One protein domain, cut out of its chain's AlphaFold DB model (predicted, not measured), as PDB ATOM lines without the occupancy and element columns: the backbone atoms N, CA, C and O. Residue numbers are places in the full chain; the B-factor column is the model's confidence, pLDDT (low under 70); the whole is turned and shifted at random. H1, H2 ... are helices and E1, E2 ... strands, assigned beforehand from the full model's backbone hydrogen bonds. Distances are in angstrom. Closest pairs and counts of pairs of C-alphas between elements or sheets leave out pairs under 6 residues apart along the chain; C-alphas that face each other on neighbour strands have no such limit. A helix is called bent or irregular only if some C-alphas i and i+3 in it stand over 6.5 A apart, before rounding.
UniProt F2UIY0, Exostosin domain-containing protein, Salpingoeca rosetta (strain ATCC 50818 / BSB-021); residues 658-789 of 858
ATOM      1  N   ALA A 658     334.757 300.679 239.634       63.94
ATOM      2  CA  ALA A 658     333.583 300.815 238.767       63.94
ATOM      3  C   ALA A 658     332.626 301.954 239.187       63.94
ATOM      4  O   ALA A 658     331.905 302.477 238.341       63.94
ATOM      5  N   ASN A 659     332.647 302.361 240.462       72.94
ATOM      6  CA  ASN A 659     331.786 303.409 241.014       72.94
ATOM      7  C   ASN A 659     332.476 304.782 241.102       72.94
ATOM      8  O   ASN A 659     331.800 305.764 241.393       72.94
ATOM      9  N   ARG A 660     333.797 304.863 240.886       84.94
ATOM     10  CA  ARG A 660     334.569 306.113 240.986       84.94
ATOM     11  C   ARG A 660     334.355 306.972 239.736       84.94
ATOM     12  O   ARG A 660     334.641 306.518 238.625       84.94
ATOM     13  N   LYS A 661     333.859 308.200 239.916       87.44
ATOM     14  CA  LYS A 661     333.425 309.116 238.841       87.44
ATOM     15  C   LYS A 661     334.514 309.461 237.815       87.44
ATOM     16  O   LYS A 661     334.215 309.580 236.627       87.44
ATOM     17  N   TYR A 662     335.751 309.667 238.258       90.25
ATOM     18  CA  TYR A 662     336.848 310.174 237.437       90.25
ATOM     19  C   TYR A 662     337.815 309.058 237.022       90.25
ATOM     20  O   TYR A 662     338.282 308.261 237.840       90.25
ATOM     21  N   LEU A 663     338.183 309.044 235.740       88.19
ATOM     22  CA  LEU A 663     339.222 308.171 235.204       88.19
ATOM     23  C   LEU A 663     340.588 308.567 235.769       88.19
ATOM     24  O   LEU A 663     341.248 307.736 236.386       88.19
ATOM     25  N   VAL A 664     341.004 309.821 235.561       88.62
ATOM     26  CA  VAL A 664     342.329 310.312 235.972       88.62
ATOM     27  C   VAL A 664     342.288 311.759 236.444       88.62
ATOM     28  O   VAL A 664     341.623 312.592 235.820       88.62
ATOM     29  N   THR A 665     342.989 312.060 237.545       87.38
ATOM     30  CA  THR A 665     342.987 313.411 238.125       87.38
ATOM     31  C   THR A 665     344.336 313.910 238.655       87.38
ATOM     32  O   THR A 665     345.210 313.141 239.069       87.38
ATOM     33  N   PHE A 666     344.476 315.238 238.628       85.38
ATOM     34  CA  PHE A 666     345.577 316.035 239.167       85.38
ATOM     35  C   PHE A 666     345.043 317.383 239.660       85.38
ATOM     36  O   PHE A 666     344.171 317.986 239.029       85.38
ATOM     37  N   ARG A 667     345.618 317.868 240.762       81.38
ATOM     38  CA  ARG A 667     345.391 319.198 241.329       81.38
ATOM     39  C   ARG A 667     346.712 319.696 241.918       81.38
ATOM     40  O   ARG A 667     347.357 318.952 242.647       81.38
ATOM     41  N   GLY A 668     347.099 320.928 241.604       77.50
ATOM     42  CA  GLY A 668     348.295 321.602 242.127       77.50
ATOM     43  C   GLY A 668     348.453 322.996 241.508       77.50
ATOM     44  O   GLY A 668     347.509 323.500 240.909       77.50
ATOM     45  N   THR A 669     349.630 323.611 241.590       66.44
ATOM     46  CA  THR A 669     349.937 324.894 240.925       66.44
ATOM     47  C   THR A 669     350.697 324.738 239.604       66.44
ATOM     48  O   THR A 669     351.530 323.844 239.453       66.44
ATOM     49  N   LYS A 670     350.447 325.662 238.667       60.50
ATOM     50  CA  LYS A 670     351.411 326.121 237.660       60.50
ATOM     51  C   LYS A 670     352.495 326.915 238.386       60.50
ATOM     52  O   LYS A 670     352.184 327.778 239.204       60.50
ATOM     53  N   SER A 671     353.753 326.705 238.031       51.50
ATOM     54  CA  SER A 671     354.845 327.595 238.422       51.50
ATOM     55  C   SER A 671     355.741 327.839 237.216       51.50
ATOM     56  O   SER A 671     355.937 326.947 236.391       51.50
ATOM     57  N   ALA A 672     356.358 329.019 237.132       41.25
ATOM     58  CA  ALA A 672     357.461 329.230 236.196       41.25
ATOM     59  C   ALA A 672     358.598 328.207 236.425       41.25
ATOM     60  O   ALA A 672     359.312 327.861 235.488       41.25
ATOM     61  N   ARG A 673     358.736 327.684 237.657       43.62
ATOM     62  CA  ARG A 673     359.737 326.675 238.043       43.62
ATOM     63  C   ARG A 673     359.205 325.241 238.162       43.62
ATOM     64  O   ARG A 673     359.967 324.372 238.567       43.62
ATOM     65  N   SER A 674     357.934 324.972 237.849       47.09
ATOM     66  CA  SER A 674     357.451 323.586 237.822       47.09
ATOM     67  C   SER A 674     357.904 322.870 236.554       47.09
ATOM     68  O   SER A 674     358.053 323.503 235.511       47.09
ATOM     69  N   ASP A 675     358.016 321.544 236.637       51.22
ATOM     70  CA  ASP A 675     358.072 320.647 235.480       51.22
ATOM     71  C   ASP A 675     357.070 321.078 234.385       51.22
ATOM     72  O   ASP A 675     355.892 321.341 234.657       51.22
ATOM     73  N   ALA A 676     357.538 321.168 233.139       52.41
ATOM     74  CA  ALA A 676     356.712 321.549 232.000       52.41
ATOM     75  C   ALA A 676     355.592 320.536 231.709       52.41
ATOM     76  O   ALA A 676     354.541 320.928 231.191       52.41
ATOM     77  N   MET A 677     355.748 319.275 232.134       58.34
ATOM     78  CA  MET A 677     354.675 318.281 232.126       58.34
ATOM     79  C   MET A 677     353.453 318.794 232.902       58.34
ATOM     80  O   MET A 677     352.337 318.774 232.374       58.34
ATOM     81  N   ARG A 678     353.670 319.369 234.101       67.50
ATOM     82  CA  ARG A 678     352.646 319.989 234.976       67.50
ATOM     83  C   ARG A 678     351.889 321.102 234.240       67.50
ATOM     84  O   ARG A 678     350.664 321.160 234.299       67.50
ATOM     85  N   ASN A 679     352.601 321.915 233.455       65.31
ATOM     86  CA  ASN A 679     352.025 322.991 232.635       65.31
ATOM     87  C   ASN A 679     351.239 322.488 231.401       65.31
ATOM     88  O   ASN A 679     350.466 323.248 230.812       65.31
ATOM     89  N   HIS A 680     351.398 321.224 230.996       70.69
ATOM     90  CA  HIS A 680     350.645 320.615 229.892       70.69
ATOM     91  C   HIS A 680     349.430 319.791 230.351       70.69
ATOM     92  O   HIS A 680     348.518 319.608 229.546       70.69
ATOM     93  N   LEU A 681     349.349 319.367 231.620       75.56
ATOM     94  CA  LEU A 681     348.197 318.613 232.148       75.56
ATOM     95  C   LEU A 681     346.830 319.283 231.873       75.56
ATOM     96  O   LEU A 681     345.922 318.574 231.426       75.56
ATOM     97  N   PRO A 682     346.651 320.617 232.029       77.19
ATOM     98  CA  PRO A 682     345.361 321.264 231.769       77.19
ATOM     99  C   PRO A 682     344.888 321.167 230.316       77.19
ATOM    100  O   PRO A 682     343.691 321.259 230.061       77.19
ATOM    101  N   LYS A 683     345.792 320.910 229.360       76.19
ATOM    102  CA  LYS A 683     345.457 320.737 227.934       76.19
ATOM    103  C   LYS A 683     344.693 319.430 227.658       76.19
ATOM    104  O   LYS A 683     344.147 319.269 226.572       76.19
ATOM    105  N   LEU A 684     344.645 318.508 228.628       78.19
ATOM    106  CA  LEU A 684     343.879 317.255 228.571       78.19
ATOM    107  C   LEU A 684     342.641 317.245 229.482       78.19
ATOM    108  O   LEU A 684     341.891 316.266 229.479       78.19
ATOM    109  N   HIS A 685     342.411 318.301 230.265       85.38
ATOM    110  CA  HIS A 685     341.221 318.419 231.103       85.38
ATOM    111  C   HIS A 685     339.945 318.459 230.246       85.38
ATOM    112  O   HIS A 685     339.898 319.131 229.219       85.38
ATOM    113  N   ASN A 686     338.897 317.737 230.664       85.31
ATOM    114  CA  ASN A 686     337.649 317.637 229.897       85.31
ATOM    115  C   ASN A 686     336.362 317.864 230.712       85.31
ATOM    116  O   ASN A 686     335.275 317.574 230.207       85.31
ATOM    117  N   GLY A 687     336.479 318.299 231.972       85.81
ATOM    118  CA  GLY A 687     335.363 318.550 232.899       85.81
ATOM    119  C   GLY A 687     334.519 317.331 233.318       85.81
ATOM    120  O   GLY A 687     333.642 317.472 234.169       85.81
ATOM    121  N   ARG A 688     334.744 316.143 232.734       87.62
ATOM    122  CA  ARG A 688     333.874 314.958 232.860       87.62
ATOM    123  C   ARG A 688     334.541 313.830 233.639       87.62
ATOM    124  O   ARG A 688     334.244 313.650 234.815       87.62
ATOM    125  N   ASP A 689     335.429 313.084 232.984       87.94
ATOM    126  CA  ASP A 689     336.174 311.954 233.555       87.94
ATOM    127  C   ASP A 689     337.677 312.249 233.717       87.94
ATOM    128  O   ASP A 689     338.391 311.453 234.321       87.94
ATOM    129  N   ILE A 690     338.159 313.393 233.215       89.81
ATOM    130  CA  ILE A 690     339.565 313.810 233.271       89.81
ATOM    131  C   ILE A 690     339.654 315.200 233.914       89.81
ATOM    132  O   ILE A 690     339.355 316.216 233.276       89.81
ATOM    133  N   VAL A 691     340.074 315.253 235.183       89.94
ATOM    134  CA  VAL A 691     340.192 316.499 235.965       89.94
ATOM    135  C   VAL A 691     341.657 316.803 236.242       89.94
ATOM    136  O   VAL A 691     342.238 316.290 237.189       89.94
ATOM    137  N   LEU A 692     342.263 317.619 235.384       87.19
ATOM    138  CA  LEU A 692     343.689 317.936 235.409       87.19
ATOM    139  C   LEU A 692     343.846 319.451 235.570       87.19
ATOM    140  O   LEU A 692     344.044 320.169 234.595       87.19
ATOM    141  N   VAL A 693     343.665 319.950 236.793       85.31
ATOM    142  CA  VAL A 693     343.525 321.390 237.065       85.31
ATOM    143  C   VAL A 693     344.747 321.960 237.776       85.31
ATOM    144  O   VAL A 693     345.341 321.305 238.634       85.31
ATOM    145  N   CYS A 694     345.129 323.187 237.419       79.69
ATOM    146  CA  CYS A 694     346.287 323.870 237.992       79.69
ATOM    147  C   CYS A 694     345.960 325.329 238.345       79.69
ATOM    148  O   CYS A 694     345.577 326.087 237.454       79.69
ATOM    149  N   ALA A 695     346.159 325.724 239.604       74.88
ATOM    150  CA  ALA A 695     346.123 327.125 240.030       74.88
ATOM    151  C   ALA A 695     347.304 327.920 239.451       74.88
ATOM    152  O   ALA A 695     348.325 327.348 239.078       74.88
ATOM    153  N   CYS A 696     347.198 329.243 239.412       68.94
ATOM    154  CA  CYS A 696     348.314 330.159 239.162       68.94
ATOM    155  C   CYS A 696     348.907 330.749 240.441       68.94
ATOM    156  O   CYS A 696     350.056 331.198 240.452       68.94
ATOM    157  N   ARG A 697     348.059 330.906 241.460       60.25
ATOM    158  CA  ARG A 697     348.374 331.583 242.710       60.25
ATOM    159  C   ARG A 697     349.017 330.588 243.652       60.25
ATOM    160  O   ARG A 697     348.495 329.504 243.876       60.25
ATOM    161  N   TRP A 698     350.146 330.985 244.214       52.84
ATOM    162  CA  TRP A 698     350.971 330.139 245.066       52.84
ATOM    163  C   TRP A 698     351.085 330.827 246.428       52.84
ATOM    164  O   TRP A 698     351.478 331.990 246.492       52.84
ATOM    165  N   PHE A 699     350.600 330.164 247.482       45.62
ATOM    166  CA  PHE A 699     350.370 330.740 248.824       45.62
ATOM    167  C   PHE A 699     349.614 332.090 248.850       45.62
ATOM    168  O   PHE A 699     349.769 332.897 249.759       45.62
ATOM    169  N   GLY A 700     348.744 332.324 247.860       44.09
ATOM    170  CA  GLY A 700     347.966 333.560 247.724       44.09
ATOM    171  C   GLY A 700     348.669 334.677 246.943       44.09
ATOM    172  O   GLY A 700     348.009 335.641 246.558       44.09
ATOM    173  N   GLU A 701     349.960 334.538 246.621       47.16
ATOM    174  CA  GLU A 701     350.652 335.484 245.748       47.16
ATOM    175  C   GLU A 701     350.258 335.323 244.275       47.16
ATOM    176  O   GLU A 701     350.226 334.232 243.698       47.16
ATOM    177  N   GLU A 702     350.038 336.459 243.621       50.16
ATOM    178  CA  GLU A 702     349.640 336.553 242.220       50.16
ATOM    179  C   GLU A 702     350.861 336.594 241.289       50.16
ATOM    180  O   GLU A 702     351.204 337.626 240.709       50.16
ATOM    181  N   ARG A 703     351.557 335.454 241.182       52.53
ATOM    182  CA  ARG A 703     352.837 335.355 240.456       52.53
ATOM    183  C   ARG A 703     352.677 335.355 238.927       52.53
ATOM    184  O   ARG A 703     353.390 336.098 238.264       52.53
ATOM    185  N   MET A 704     351.711 334.604 238.385       49.59
ATOM    186  CA  MET A 704     351.473 334.470 236.927       49.59
ATOM    187  C   MET A 704     350.346 335.380 236.385       49.59
ATOM    188  O   MET A 704     350.088 335.405 235.185       49.59
ATOM    189  N   GLY A 705     349.627 336.093 237.263       44.38
ATOM    190  CA  GLY A 705     348.377 336.794 236.923       44.38
ATOM    191  C   GLY A 705     348.495 338.297 236.650       44.38
ATOM    192  O   GLY A 705     347.491 338.914 236.307       44.38
ATOM    193  N   ARG A 706     349.680 338.903 236.816       51.22
ATOM    194  CA  ARG A 706     349.884 340.347 236.603       51.22
ATOM    195  C   ARG A 706     350.570 340.637 235.279       51.22
ATOM    196  O   ARG A 706     351.688 340.185 235.036       51.22
ATOM    197  N   GLU A 707     349.896 341.445 234.475       46.44
ATOM    198  CA  GLU A 707     350.391 341.972 233.210       46.44
ATOM    199  C   GLU A 707     351.734 342.700 233.405       46.44
ATOM    200  O   GLU A 707     351.952 343.386 234.406       46.44
ATOM    201  N   GLY A 708     352.675 342.489 232.480       43.28
ATOM    202  CA  GLY A 708     354.030 343.049 232.559       43.28
ATOM    203  C   GLY A 708     355.037 342.289 233.439       43.28
ATOM    204  O   GLY A 708     356.190 342.714 233.510       43.28
ATOM    205  N   LYS A 709     354.674 341.167 234.082       49.12
ATOM    206  CA  LYS A 709     355.647 340.269 234.743       49.12
ATOM    207  C   LYS A 709     356.090 339.102 233.851       49.12
ATOM    208  O   LYS A 709     355.327 338.586 233.037       49.12
ATOM    209  N   VAL A 710     357.326 338.643 234.060       40.81
ATOM    210  CA  VAL A 710     357.846 337.394 233.472       40.81
ATOM    211  C   VAL A 710     356.978 336.224 233.943       40.81
ATOM    212  O   VAL A 710     356.792 336.047 235.146       40.81
ATOM    213  N   GLY A 711     356.448 335.440 233.002       47.12
ATOM    214  CA  GLY A 711     355.505 334.353 233.289       47.12
ATOM    215  C   GLY A 711     354.026 334.762 233.321       47.12
ATOM    216  O   GLY A 711     353.203 333.956 233.745       47.12
ATOM    217  N   TYR A 712     353.664 335.973 232.882       50.47
ATOM    218  CA  TYR A 712     352.259 336.367 232.728       50.47
ATOM    219  C   TYR A 712     351.497 335.428 231.773       50.47
ATOM    220  O   TYR A 712     351.895 335.242 230.624       50.47
ATOM    221  N   ASP A 713     350.389 334.863 232.253       59.84
ATOM    222  CA  ASP A 713     349.505 333.966 231.502       59.84
ATOM    223  C   ASP A 713     348.077 334.553 231.466       59.84
ATOM    224  O   ASP A 713     347.382 334.526 232.484       59.84
ATOM    225  N   PRO A 714     347.579 335.056 230.320       59.53
ATOM    226  CA  PRO A 714     346.247 335.657 230.242       59.53
ATOM    227  C   PRO A 714     345.099 334.643 230.420       59.53
ATOM    228  O   PRO A 714     343.975 335.044 230.718       59.53
ATOM    229  N   SER A 715     345.353 333.329 230.312       65.81
ATOM    230  CA  SER A 715     344.360 332.288 230.651       65.81
ATOM    231  C   SER A 715     344.173 332.106 232.164       65.81
ATOM    232  O   SER A 715     343.253 331.417 232.610       65.81
ATOM    233  N   CYS A 716     345.039 332.721 232.973       71.38
ATOM    234  CA  CYS A 716     345.196 332.419 234.387       71.38
ATOM    235  C   CYS A 716     343.906 332.538 235.216       71.38
ATOM    236  O   CYS A 716     343.615 331.655 236.021       71.38
ATOM    237  N   LYS A 717     343.088 333.574 234.987       73.50
ATOM    238  CA  LYS A 717     341.813 333.746 235.705       73.50
ATOM    239  C   LYS A 717     340.859 332.562 235.485       73.50
ATOM    240  O   LYS A 717     340.230 332.105 236.432       73.50
ATOM    241  N   GLN A 718     340.796 332.034 234.264       75.88
ATOM    242  CA  GLN A 718     339.962 330.872 233.938       75.88
ATOM    243  C   GLN A 718     340.532 329.586 234.553       75.88
ATOM    244  O   GLN A 718     339.775 328.745 235.027       75.88
ATOM    245  N   ALA A 719     341.862 329.450 234.610       76.00
ATOM    246  CA  ALA A 719     342.521 328.322 235.272       76.00
ATOM    247  C   ALA A 719     342.257 328.296 236.793       76.00
ATOM    248  O   ALA A 719     341.986 327.230 237.344       76.00
ATOM    249  N   GLU A 720     342.257 329.458 237.455       80.88
ATOM    250  CA  GLU A 720     341.820 329.609 238.852       80.88
ATOM    251  C   GLU A 720     340.337 329.255 239.033       80.88
ATOM    252  O   GLU A 720     339.988 328.474 239.920       80.88
ATOM    253  N   GLU A 721     339.451 329.787 238.188       83.50
ATOM    254  CA  GLU A 721     338.012 329.492 238.243       83.50
ATOM    255  C   GLU A 721     337.709 327.999 238.015       83.50
ATOM    256  O   GLU A 721     336.763 327.477 238.604       83.50
ATOM    257  N   GLU A 722     338.519 327.279 237.231       85.94
ATOM    258  CA  GLU A 722     338.423 325.822 237.057       85.94
ATOM    259  C   GLU A 722     339.003 325.044 238.254       85.94
ATOM    260  O   GLU A 722     338.364 324.130 238.775       85.94
ATOM    261  N   PHE A 723     340.187 325.426 238.745       85.44
ATOM    262  CA  PHE A 723     340.856 324.788 239.888       85.44
ATOM    263  C   PHE A 723     340.023 324.834 241.174       85.44
ATOM    264  O   PHE A 723     339.997 323.866 241.943       85.44
ATOM    265  N   ASN A 724     339.309 325.937 241.401       86.12
ATOM    266  CA  ASN A 724     338.495 326.136 242.599       86.12
ATOM    267  C   ASN A 724     337.149 325.380 242.580       86.12
ATOM    268  O   ASN A 724     336.472 325.340 243.605       86.12
ATOM    269  N   LYS A 725     336.773 324.714 241.476       89.44
ATOM    270  CA  LYS A 725     335.594 323.819 241.432       89.44
ATOM    271  C   LYS A 725     335.822 322.473 242.118       89.44
ATOM    272  O   LYS A 725     334.850 321.809 242.463       89.44
ATOM    273  N   TYR A 726     337.080 322.061 242.284       87.06
ATOM    274  CA  TYR A 726     337.446 320.711 242.707       87.06
ATOM    275  C   TYR A 726     338.241 320.725 244.013       87.06
ATOM    276  O   TYR A 726     339.208 321.479 244.157       87.06
ATOM    277  N   THR A 727     337.888 319.844 244.952       83.19
ATOM    278  CA  THR A 727     338.622 319.684 246.224       83.19
ATOM    279  C   THR A 727     339.569 318.484 246.177       83.19
ATOM    280  O   THR A 727     339.277 317.484 245.522       83.19
ATOM    281  N   TYR A 728     340.696 318.532 246.904       74.94
ATOM    282  CA  TYR A 728     341.602 317.376 246.998       74.94
ATOM    283  C   TYR A 728     340.887 316.122 247.535       74.94
ATOM    284  O   TYR A 728     341.124 315.032 247.027       74.94
ATOM    285  N   THR A 729     339.993 316.269 248.517       77.69
ATOM    286  CA  THR A 729     339.257 315.156 249.143       77.69
ATOM    287  C   THR A 729     338.258 314.494 248.191       77.69
ATOM    288  O   THR A 729     338.163 313.269 248.173       77.69
ATOM    289  N   GLU A 730     337.546 315.278 247.374       81.56
ATOM    290  CA  GLU A 730     336.675 314.754 246.313       81.56
ATOM    291  C   GLU A 730     337.500 313.977 245.283       81.56
ATOM    292  O   GLU A 730     337.250 312.794 245.056       81.56
ATOM    293  N   LEU A 731     338.523 314.619 244.701       85.00
ATOM    294  CA  LEU A 731     339.352 313.999 243.668       85.00
ATOM    295  C   LEU A 731     340.069 312.748 244.194       85.00
ATOM    296  O   LEU A 731     340.173 311.769 243.467       85.00
ATOM    297  N   ALA A 732     340.510 312.723 245.452       78.19
ATOM    298  CA  ALA A 732     341.134 311.551 246.062       78.19
ATOM    299  C   ALA A 732     340.227 310.306 246.041       78.19
ATOM    300  O   ALA A 732     340.678 309.212 245.690       78.19
ATOM    301  N   LEU A 733     338.958 310.471 246.418       79.50
ATOM    302  CA  LEU A 733     338.005 309.372 246.579       79.50
ATOM    303  C   LEU A 733     337.365 308.955 245.252       79.50
ATOM    304  O   LEU A 733     337.243 307.765 244.969       79.50
ATOM    305  N   GLU A 734     337.024 309.928 244.410       85.19
ATOM    306  CA  GLU A 734     336.290 309.714 243.160       85.19
ATOM    307  C   GLU A 734     337.169 309.311 241.967       85.19
ATOM    308  O   GLU A 734     336.672 309.193 240.851       85.19
ATOM    309  N   THR A 735     338.469 309.078 242.163       87.44
ATOM    310  CA  THR A 735     339.418 308.828 241.065       87.44
ATOM    311  C   THR A 735     339.886 307.376 240.986       87.44
ATOM    312  O   THR A 735     340.322 306.802 241.989       87.44
ATOM    313  N   LYS A 736     339.878 306.792 239.777       86.38
ATOM    314  CA  LYS A 736     340.538 305.502 239.495       86.38
ATOM    315  C   LYS A 736     342.069 305.635 239.524       86.38
ATOM    316  O   LYS A 736     342.723 304.903 240.269       86.38
ATOM    317  N   PHE A 737     342.618 306.589 238.764       84.62
ATOM    318  CA  PHE A 737     344.054 306.835 238.574       84.62
ATOM    319  C   PHE A 737     344.477 308.246 239.035       84.62
ATOM    320  O   PHE A 737     344.112 309.242 238.420       84.62
ATOM    321  N   GLY A 738     345.230 308.369 240.127       75.19
ATOM    322  CA  GLY A 738     345.646 309.663 240.679       75.19
ATOM    323  C   GLY A 738     347.115 309.955 240.386       75.19
ATOM    324  O   GLY A 738     347.964 309.115 240.656       75.19
ATOM    325  N   LEU A 739     347.448 311.156 239.912       58.81
ATOM    326  CA  LEU A 739     348.851 311.533 239.668       58.81
ATOM    327  C   LEU A 739     349.654 311.825 240.960       58.81
ATOM    328  O   LEU A 739     350.872 311.953 240.895       58.81
ATOM    329  N   ILE A 740     348.991 311.898 242.131       58.44
ATOM    330  CA  ILE A 740     349.631 312.209 243.434       58.44
ATOM    331  C   ILE A 740     349.085 311.401 244.641       58.44
ATOM    332  O   ILE A 740     349.636 311.482 245.736       58.44
ATOM    333  N   ILE A 741     347.978 310.649 244.512       64.94
ATOM    334  CA  ILE A 741     347.124 310.298 245.675       64.94
ATOM    335  C   ILE A 741     347.003 308.785 245.930       64.94
ATOM    336  O   ILE A 741     346.002 308.159 245.589       64.94
ATOM    337  N   MET A 742     347.975 308.197 246.636       69.94
ATOM    338  CA  MET A 742     347.898 306.789 247.076       69.94
ATOM    339  C   MET A 742     346.979 306.565 248.295       69.94
ATOM    340  O   MET A 742     346.372 305.504 248.427       69.94
ATOM    341  N   ALA A 743     346.827 307.560 249.181       67.81
ATOM    342  CA  ALA A 743     346.153 307.415 250.484       67.81
ATOM    343  C   ALA A 743     344.652 307.048 250.414       67.81
ATOM    344  O   ALA A 743     344.102 306.490 251.369       67.81
ATOM    345  N   ALA A 744     344.001 307.344 249.284       72.38
ATOM    346  CA  ALA A 744     342.609 307.000 248.975       72.38
ATOM    347  C   ALA A 744     342.475 305.770 248.046       72.38
ATOM    348  O   ALA A 744     341.391 305.470 247.537       72.38
ATOM    349  N   GLY A 745     343.579 305.060 247.791       72.81
ATOM    350  CA  GLY A 745     343.624 303.900 246.903       72.81
ATOM    351  C   GLY A 745     343.488 304.222 245.412       72.81
ATOM    352  O   GLY A 745     343.237 303.304 244.639       72.81
ATOM    353  N   ALA A 746     343.631 305.483 244.987       79.06
ATOM    354  CA  ALA A 746     343.749 305.799 243.564       79.06
ATOM    355  C   ALA A 746     345.127 305.343 243.052       79.06
ATOM    356  O   ALA A 746     346.134 305.460 243.751       79.06
ATOM    357  N   ILE A 747     345.176 304.787 241.842       81.56
ATOM    358  CA  ILE A 747     346.398 304.175 241.302       81.56
ATOM    359  C   ILE A 747     347.382 305.286 240.910       81.56
ATOM    360  O   ILE A 747     346.980 306.145 240.122       81.56
ATOM    361  N   PRO A 748     348.640 305.281 241.397       76.06
ATOM    362  CA  PRO A 748     349.638 306.252 240.979       76.06
ATOM    363  C   PRO A 748     349.924 306.083 239.486       76.06
ATOM    364  O   PRO A 748     350.289 304.997 239.031       76.06
ATOM    365  N   VAL A 749     349.751 307.157 238.722       69.31
ATOM    366  CA  VAL A 749     350.179 307.219 237.320       69.31
ATOM    367  C   VAL A 749     351.546 307.876 237.255       69.31
ATOM    368  O   VAL A 749     351.769 308.911 237.873       69.31
ATOM    369  N   ILE A 750     352.433 307.285 236.464       62.66
ATOM    370  CA  ILE A 750     353.703 307.887 236.071       62.66
ATOM    371  C   ILE A 750     353.537 308.367 234.628       62.66
ATOM    372  O   ILE A 750     353.112 307.597 233.764       62.66
ATOM    373  N   VAL A 751     353.857 309.633 234.369       59.47
ATOM    374  CA  VAL A 751     353.947 310.198 233.017       59.47
ATOM    375  C   VAL A 751     355.418 310.490 232.767       59.47
ATOM    376  O   VAL A 751     355.976 311.363 233.417       59.47
ATOM    377  N   VAL A 752     356.037 309.724 231.870       47.97
ATOM    378  CA  VAL A 752     357.470 309.850 231.551       47.97
ATOM    379  C   VAL A 752     357.750 310.903 230.476       47.97
ATOM    380  O   VAL A 752     358.815 311.502 230.471       47.97
ATOM    381  N   ASP A 753     356.791 311.159 229.582       51.91
ATOM    382  CA  ASP A 753     356.961 312.071 228.451       51.91
ATOM    383  C   ASP A 753     355.609 312.606 227.921       51.91
ATOM    384  O   ASP A 753     354.518 312.194 228.342       51.91
ATOM    385  N   HIS A 754     355.672 313.520 226.947       49.94
ATOM    386  CA  HIS A 754     354.488 314.115 226.323       49.94
ATOM    387  C   HIS A 754     353.724 313.176 225.368       49.94
ATOM    388  O   HIS A 754     352.530 313.387 225.144       49.94
ATOM    389  N   TYR A 755     354.360 312.135 224.827       49.72
ATOM    390  CA  TYR A 755     353.751 311.128 223.948       49.72
ATOM    391  C   TYR A 755     352.844 310.177 224.746       49.72
ATOM    392  O   TYR A 755     351.708 309.899 224.344       49.72
ATOM    393  N   VAL A 756     353.300 309.746 225.923       58.97
ATOM    394  CA  VAL A 756     352.514 309.064 226.952       58.97
ATOM    395  C   VAL A 756     351.430 309.995 227.479       58.97
ATOM    396  O   VAL A 756     350.284 309.555 227.560       58.97
ATOM    397  N   LEU A 757     351.726 311.277 227.751       63.78
ATOM    398  CA  LEU A 757     350.718 312.237 228.220       63.78
ATOM    399  C   LEU A 757     349.522 312.326 227.256       63.78
ATOM    400  O   LEU A 757     348.396 312.052 227.668       63.78
ATOM    401  N   VAL A 758     349.732 312.635 225.968       63.09
ATOM    402  CA  VAL A 758     348.612 312.767 225.006       63.09
ATOM    403  C   VAL A 758     347.865 311.448 224.760       63.09
ATOM    404  O   VAL A 758     346.696 311.460 224.376       63.09
ATOM    405  N   ARG A 759     348.505 310.300 225.017       65.12
ATOM    406  CA  ARG A 759     347.896 308.962 224.912       65.12
ATOM    407  C   ARG A 759     347.258 308.470 226.210       65.12
ATOM    408  O   ARG A 759     346.476 307.517 226.157       65.12
ATOM    409  N   LEU A 760     347.522 309.114 227.348       72.06
ATOM    410  CA  LEU A 760     347.067 308.707 228.679       72.06
ATOM    411  C   LEU A 760     345.553 308.403 228.738       72.06
ATOM    412  O   LEU A 760     345.190 307.344 229.257       72.06
ATOM    413  N   PRO A 761     344.651 309.198 228.117       76.44
ATOM    414  CA  PRO A 761     343.216 308.894 228.099       76.44
ATOM    415  C   PRO A 761     342.825 307.625 227.321       76.44
ATOM    416  O   PRO A 761     341.757 307.067 227.577       76.44
ATOM    417  N   ARG A 762     343.637 307.174 226.352       72.00
ATOM    418  CA  ARG A 762     343.428 305.905 225.620       72.00
ATOM    419  C   ARG A 762     344.043 304.737 226.390       72.00
ATOM    420  O   ARG A 762     343.416 303.687 226.494       72.00
ATOM    421  N   ILE A 763     345.227 304.942 226.973       75.75
ATOM    422  CA  ILE A 763     345.940 303.943 227.780       75.75
ATOM    423  C   ILE A 763     345.093 303.542 228.993       75.75
ATOM    424  O   ILE A 763     344.764 302.366 229.137       75.75
ATOM    425  N   LEU A 764     344.660 304.498 229.819       80.81
ATOM    426  CA  LEU A 764     343.933 304.191 231.057       80.81
ATOM    427  C   LEU A 764     342.560 303.546 230.805       80.81
ATOM    428  O   LEU A 764     342.172 302.646 231.543       80.81
ATOM    429  N   ARG A 765     341.854 303.924 229.726       83.31
ATOM    430  CA  ARG A 765     340.583 303.279 229.328       83.31
ATOM    431  C   ARG A 765     340.757 301.875 228.730       83.31
ATOM    432  O   ARG A 765     339.771 301.161 228.598       83.31
ATOM    433  N   SER A 766     341.980 301.461 228.380       80.31
ATOM    434  CA  SER A 766     342.264 300.085 227.934       80.31
ATOM    435  C   SER A 766     342.456 299.092 229.093       80.31
ATOM    436  O   SER A 766     342.447 297.878 228.880       80.31
ATOM    437  N   ILE A 767     342.606 299.591 230.325       78.12
ATOM    438  CA  ILE A 767     342.769 298.773 231.529       78.12
ATOM    439  C   ILE A 767     341.378 298.343 232.015       78.12
ATOM    440  O   ILE A 767     340.560 299.173 232.402       78.12
ATOM    441  N   ARG A 768     341.109 297.032 231.993       80.50
ATOM    442  CA  ARG A 768     339.833 296.445 232.445       80.50
ATOM    443  C   ARG A 768     339.623 296.680 233.943       80.50
ATOM    444  O   ARG A 768     340.577 296.554 234.710       80.50
ATOM    445  N   ASP A 769     338.388 296.941 234.368       81.81
ATOM    446  CA  ASP A 769     338.081 297.317 235.758       81.81
ATOM    447  C   ASP A 769     338.503 296.266 236.805       81.81
ATOM    448  O   ASP A 769     338.887 296.644 237.908       81.81
ATOM    449  N   GLU A 770     338.555 294.966 236.473       80.94
ATOM    450  CA  GLU A 770     339.072 293.950 237.416       80.94
ATOM    451  C   GLU A 770     340.587 294.100 237.668       80.94
ATOM    452  O   GLU A 770     341.087 293.805 238.755       80.94
ATOM    453  N   VAL A 771     341.331 294.587 236.667       80.81
ATOM    454  CA  VAL A 771     342.763 294.906 236.786       80.81
ATOM    455  C   VAL A 771     342.948 296.204 237.570       80.81
ATOM    456  O   VAL A 771     343.833 296.268 238.422       80.81
ATOM    457  N   VAL A 772     342.079 297.200 237.349       81.31
ATOM    458  CA  VAL A 772     342.033 298.428 238.161       81.31
ATOM    459  C   VAL A 772     341.800 298.071 239.632       81.31
ATOM    460  O   VAL A 772     342.545 298.530 240.491       81.31
ATOM    461  N   GLU A 773     340.844 297.193 239.946       80.75
ATOM    462  CA  GLU A 773     340.564 296.798 241.332       80.75
ATOM    463  C   GLU A 773     341.749 296.071 241.987       80.75
ATOM    464  O   GLU A 773     342.114 296.371 243.126       80.75
ATOM    465  N   MET A 774     342.409 295.163 241.260       81.56
ATOM    466  CA  MET A 774     343.638 294.514 241.728       81.56
ATOM    467  C   MET A 774     344.747 295.539 242.027       81.56
ATOM    468  O   MET A 774     345.418 295.438 243.057       81.56
ATOM    469  N   MET A 775     344.935 296.532 241.153       82.12
ATOM    470  CA  MET A 775     345.917 297.604 241.339       82.12
ATOM    471  C   MET A 775     345.571 298.488 242.546       82.12
ATOM    472  O   MET A 775     346.440 298.719 243.382       82.12
ATOM    473  N   GLN A 776     344.313 298.913 242.709       78.94
ATOM    474  CA  GLN A 776     343.884 299.712 243.866       78.94
ATOM    475  C   GLN A 776     344.107 298.972 245.193       78.94
ATOM    476  O   GLN A 776     344.647 299.547 246.139       78.94
ATOM    477  N   ARG A 777     343.783 297.671 245.256       78.38
ATOM    478  CA  ARG A 777     344.051 296.826 246.436       78.38
ATOM    479  C   ARG A 777     345.551 296.757 246.769       78.38
ATOM    480  O   ARG A 777     345.911 296.873 247.939       78.38
ATOM    481  N   ARG A 778     346.425 296.629 245.759       81.38
ATOM    482  CA  ARG A 778     347.894 296.677 245.929       81.38
ATOM    483  C   ARG A 778     348.375 298.043 246.431       81.38
ATOM    484  O   ARG A 778     349.190 298.091 247.343       81.38
ATOM    485  N   VAL A 779     347.851 299.143 245.888       81.06
ATOM    486  CA  VAL A 779     348.226 300.512 246.292       81.06
ATOM    487  C   VAL A 779     347.827 300.804 247.737       81.06
ATOM    488  O   VAL A 779     348.622 301.379 248.472       81.06
ATOM    489  N   VAL A 780     346.645 300.360 248.181       78.06
ATOM    490  CA  VAL A 780     346.239 300.490 249.593       78.06
ATOM    491  C   VAL A 780     347.165 299.691 250.515       78.06
ATOM    492  O   VAL A 780     347.529 300.205 251.566       78.06
ATOM    493  N   PHE A 781     347.597 298.486 250.125       80.75
ATOM    494  CA  PHE A 781     348.579 297.708 250.893       80.75
ATOM    495  C   PHE A 781     349.946 298.413 250.977       80.75
ATOM    496  O   PHE A 781     350.470 298.599 252.069       80.75
ATOM    497  N   VAL A 782     350.491 298.872 249.844       80.12
ATOM    498  CA  VAL A 782     351.768 299.612 249.792       80.12
ATOM    499  C   VAL A 782     351.699 300.909 250.608       80.12
ATOM    500  O   VAL A 782     352.638 301.232 251.335       80.12
ATOM    501  N   PHE A 783     350.581 301.637 250.538       78.88
ATOM    502  CA  PHE A 783     350.362 302.822 251.362       78.88
ATOM    503  C   PHE A 783     350.308 302.473 252.852       78.88
ATOM    504  O   PHE A 783     351.005 303.105 253.645       78.88
ATOM    505  N   GLU A 784     349.510 301.474 253.237       80.00
ATOM    506  CA  GLU A 784     349.373 301.071 254.635       80.00
ATOM    507  C   GLU A 784     350.665 300.516 255.222       80.00
ATOM    508  O   GLU A 784     350.909 300.756 256.395       80.00
ATOM    509  N   GLU A 785     351.530 299.846 254.464       81.94
ATOM    510  CA  GLU A 785     352.798 299.359 255.012       81.94
ATOM    511  C   GLU A 785     353.832 300.492 255.126       81.94
ATOM    512  O   GLU A 785     354.285 300.816 256.229       81.94
ATOM    513  N   PHE A 786     354.133 301.163 254.008       81.88
ATOM    514  CA  PHE A 786     355.306 302.036 253.876       81.88
ATOM    515  C   PHE A 786     355.012 303.532 254.054       81.88
ATOM    516  O   PHE A 786     355.875 304.285 254.507       81.88
ATOM    517  N   PHE A 787     353.805 304.009 253.731       82.00
ATOM    518  CA  PHE A 787     353.557 305.449 253.531       82.00
ATOM    519  C   PHE A 787     352.469 306.073 254.425       82.00
ATOM    520  O   PHE A 787     352.288 307.293 254.371       82.00
ATOM    521  N   LYS A 788     351.792 305.278 255.270       80.75
ATOM    522  CA  LYS A 788     350.666 305.691 256.133       80.75
ATOM    523  C   LYS A 788     350.972 306.808 257.128       80.75
ATOM    524  O   LYS A 788     350.067 307.553 257.500       80.75
ATOM    525  N   SER A 789     352.219 306.930 257.575       85.69
ATOM    526  CA  SER A 789     352.670 307.997 258.465       85.69
ATOM    527  C   SER A 789     354.053 308.495 258.055       85.69
ATOM    528  O   SER A 789     354.821 307.785 257.408       85.69
TER     529      SER A 789
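What this domain is: This is residues 658 to 789 of the 858 residues of the protein "Exostosin domain-containing protein" of Salpingoeca rosetta (strain ATCC 50818 / BSB-021) (UniProt F2UIY0). A small sheet of three strands makes the core, with H1 and H4 over one of its faces and H3 over the opposite face; the long helix H5 lies beyond the edge strand E3, and H2 stands beside the other edge strand, E2. The long link of residues 696 to 715 reaches away at the end far from H5, and the longest axis runs between that link and H5. The printed part has 132 residues, with five named helices and three named strands in the order E1 H1 E2 H2 H3 E3 H4 H5; the sheet runs E2 E1 E3, all parallel, and the class is mixed, helices and strands. The whole is compact, with a radius of gyration of the C-alphas of 15.8 A, yet only just elongated in outline, spanning 51 by 34 by 25 A.

How they stand to each other: E1, residues 662 to 669, is the inner strand of the sheet. H1, residues 676 to 684, is on the sheet over E2, residues 690 to 695, at a height over the sheet of 7.9 A; it runs slantwise to the strands, at 38 degrees to E2 on the local plane. The closest C-alphas of H1 and E2 are those of Pro 682 and Leu 692, 5.2 A apart. E1, H1 and E2 form a strand-helix-strand unit, two parallel neighbour strands with a helix between them in the chain, and its crossover is right-handed. E2 and E1 are parallel at 7 degrees, with N 666 and O 691 at 2.9 A and N 693 and O 666 at 3.0 A, within hydrogen-bond range. H2, residues 716 to 723, stands at the sheet's level, with the C-alphas of Glu 720 and Ala 695 in E2 its closest to that strand, at 5.1 A. H3, residues 728 to 734, lies over E1 on the opposite face from H1, at a height of 8.6 A, and runs along the strands, at 6 degrees to E1 on the local plane. E3, residues 735 to 738, is parallel to E1 at 41 degrees, with N 736 and O 662 at 2.9 A, within hydrogen-bond range. E2, H2, H3 and E3 form a split strand-helix-strand unit, with E1 between its two strands in the sheet; its crossover is right-handed. Residues 737 to 738 of E3 also pair, parallel, with residues 747 to 748. H4, residues 754 to 765, is on the sheet, its closest C-alpha pair with E1 being Leu 764 and Leu 663, 7.4 A apart. H4, with residues 754 to 758 alone, only just touches H1, with 3 pairs of C-alphas within 8 A, the closest those of Met 677 and His 754 at 7.1 A; they run the same way at a steep tilt of 44 degrees. H5, residues 769 to 787, only grazes the sheet with its residues 769 to 776; the C-alphas of Lys 736 in E3 and Val 772 are the closest, at 7.4 A. H3 and H5 are apart. In H2, H3 and H5 every O i to N i+4 pair is within hydrogen-bond range; in H4 5 of 8 are, and in H1 2 of 5, beside 5 of 6 O i to N i+3 pairs.

Where its parts are: E1 begins at C-alpha 662, (336.848, 310.174, 237.437), and is 20.0 A long from first to last C-alpha. H1 is 14.0 A long and only just irregular, C-alphas 679 and 682 being 6.9 A apart. E2 is 16.3 A long; H2, H3 and E3 have 8, 7 and 4 residues. H4 begins at (354.488, 314.115, 226.323), is 17.9 A long and is irregular, C-alphas 758 and 761 being 7.3 A apart. H5, 24.9 A long, ends at C-alpha 787, (353.557, 305.449, 253.531).

The domain as a whole: The two C-alphas farthest apart are those of Gly 708 and Glu 770, at 51.6 A. The printed part has no cut. The links from E2 to H2, 20 residues, and from E3 to H4, 15 residues, are long. The mean pLDDT of the printed part is 71.8; 48 residues are under 70, among them residues 669 to 679, 696 to 715 and 749 to 759.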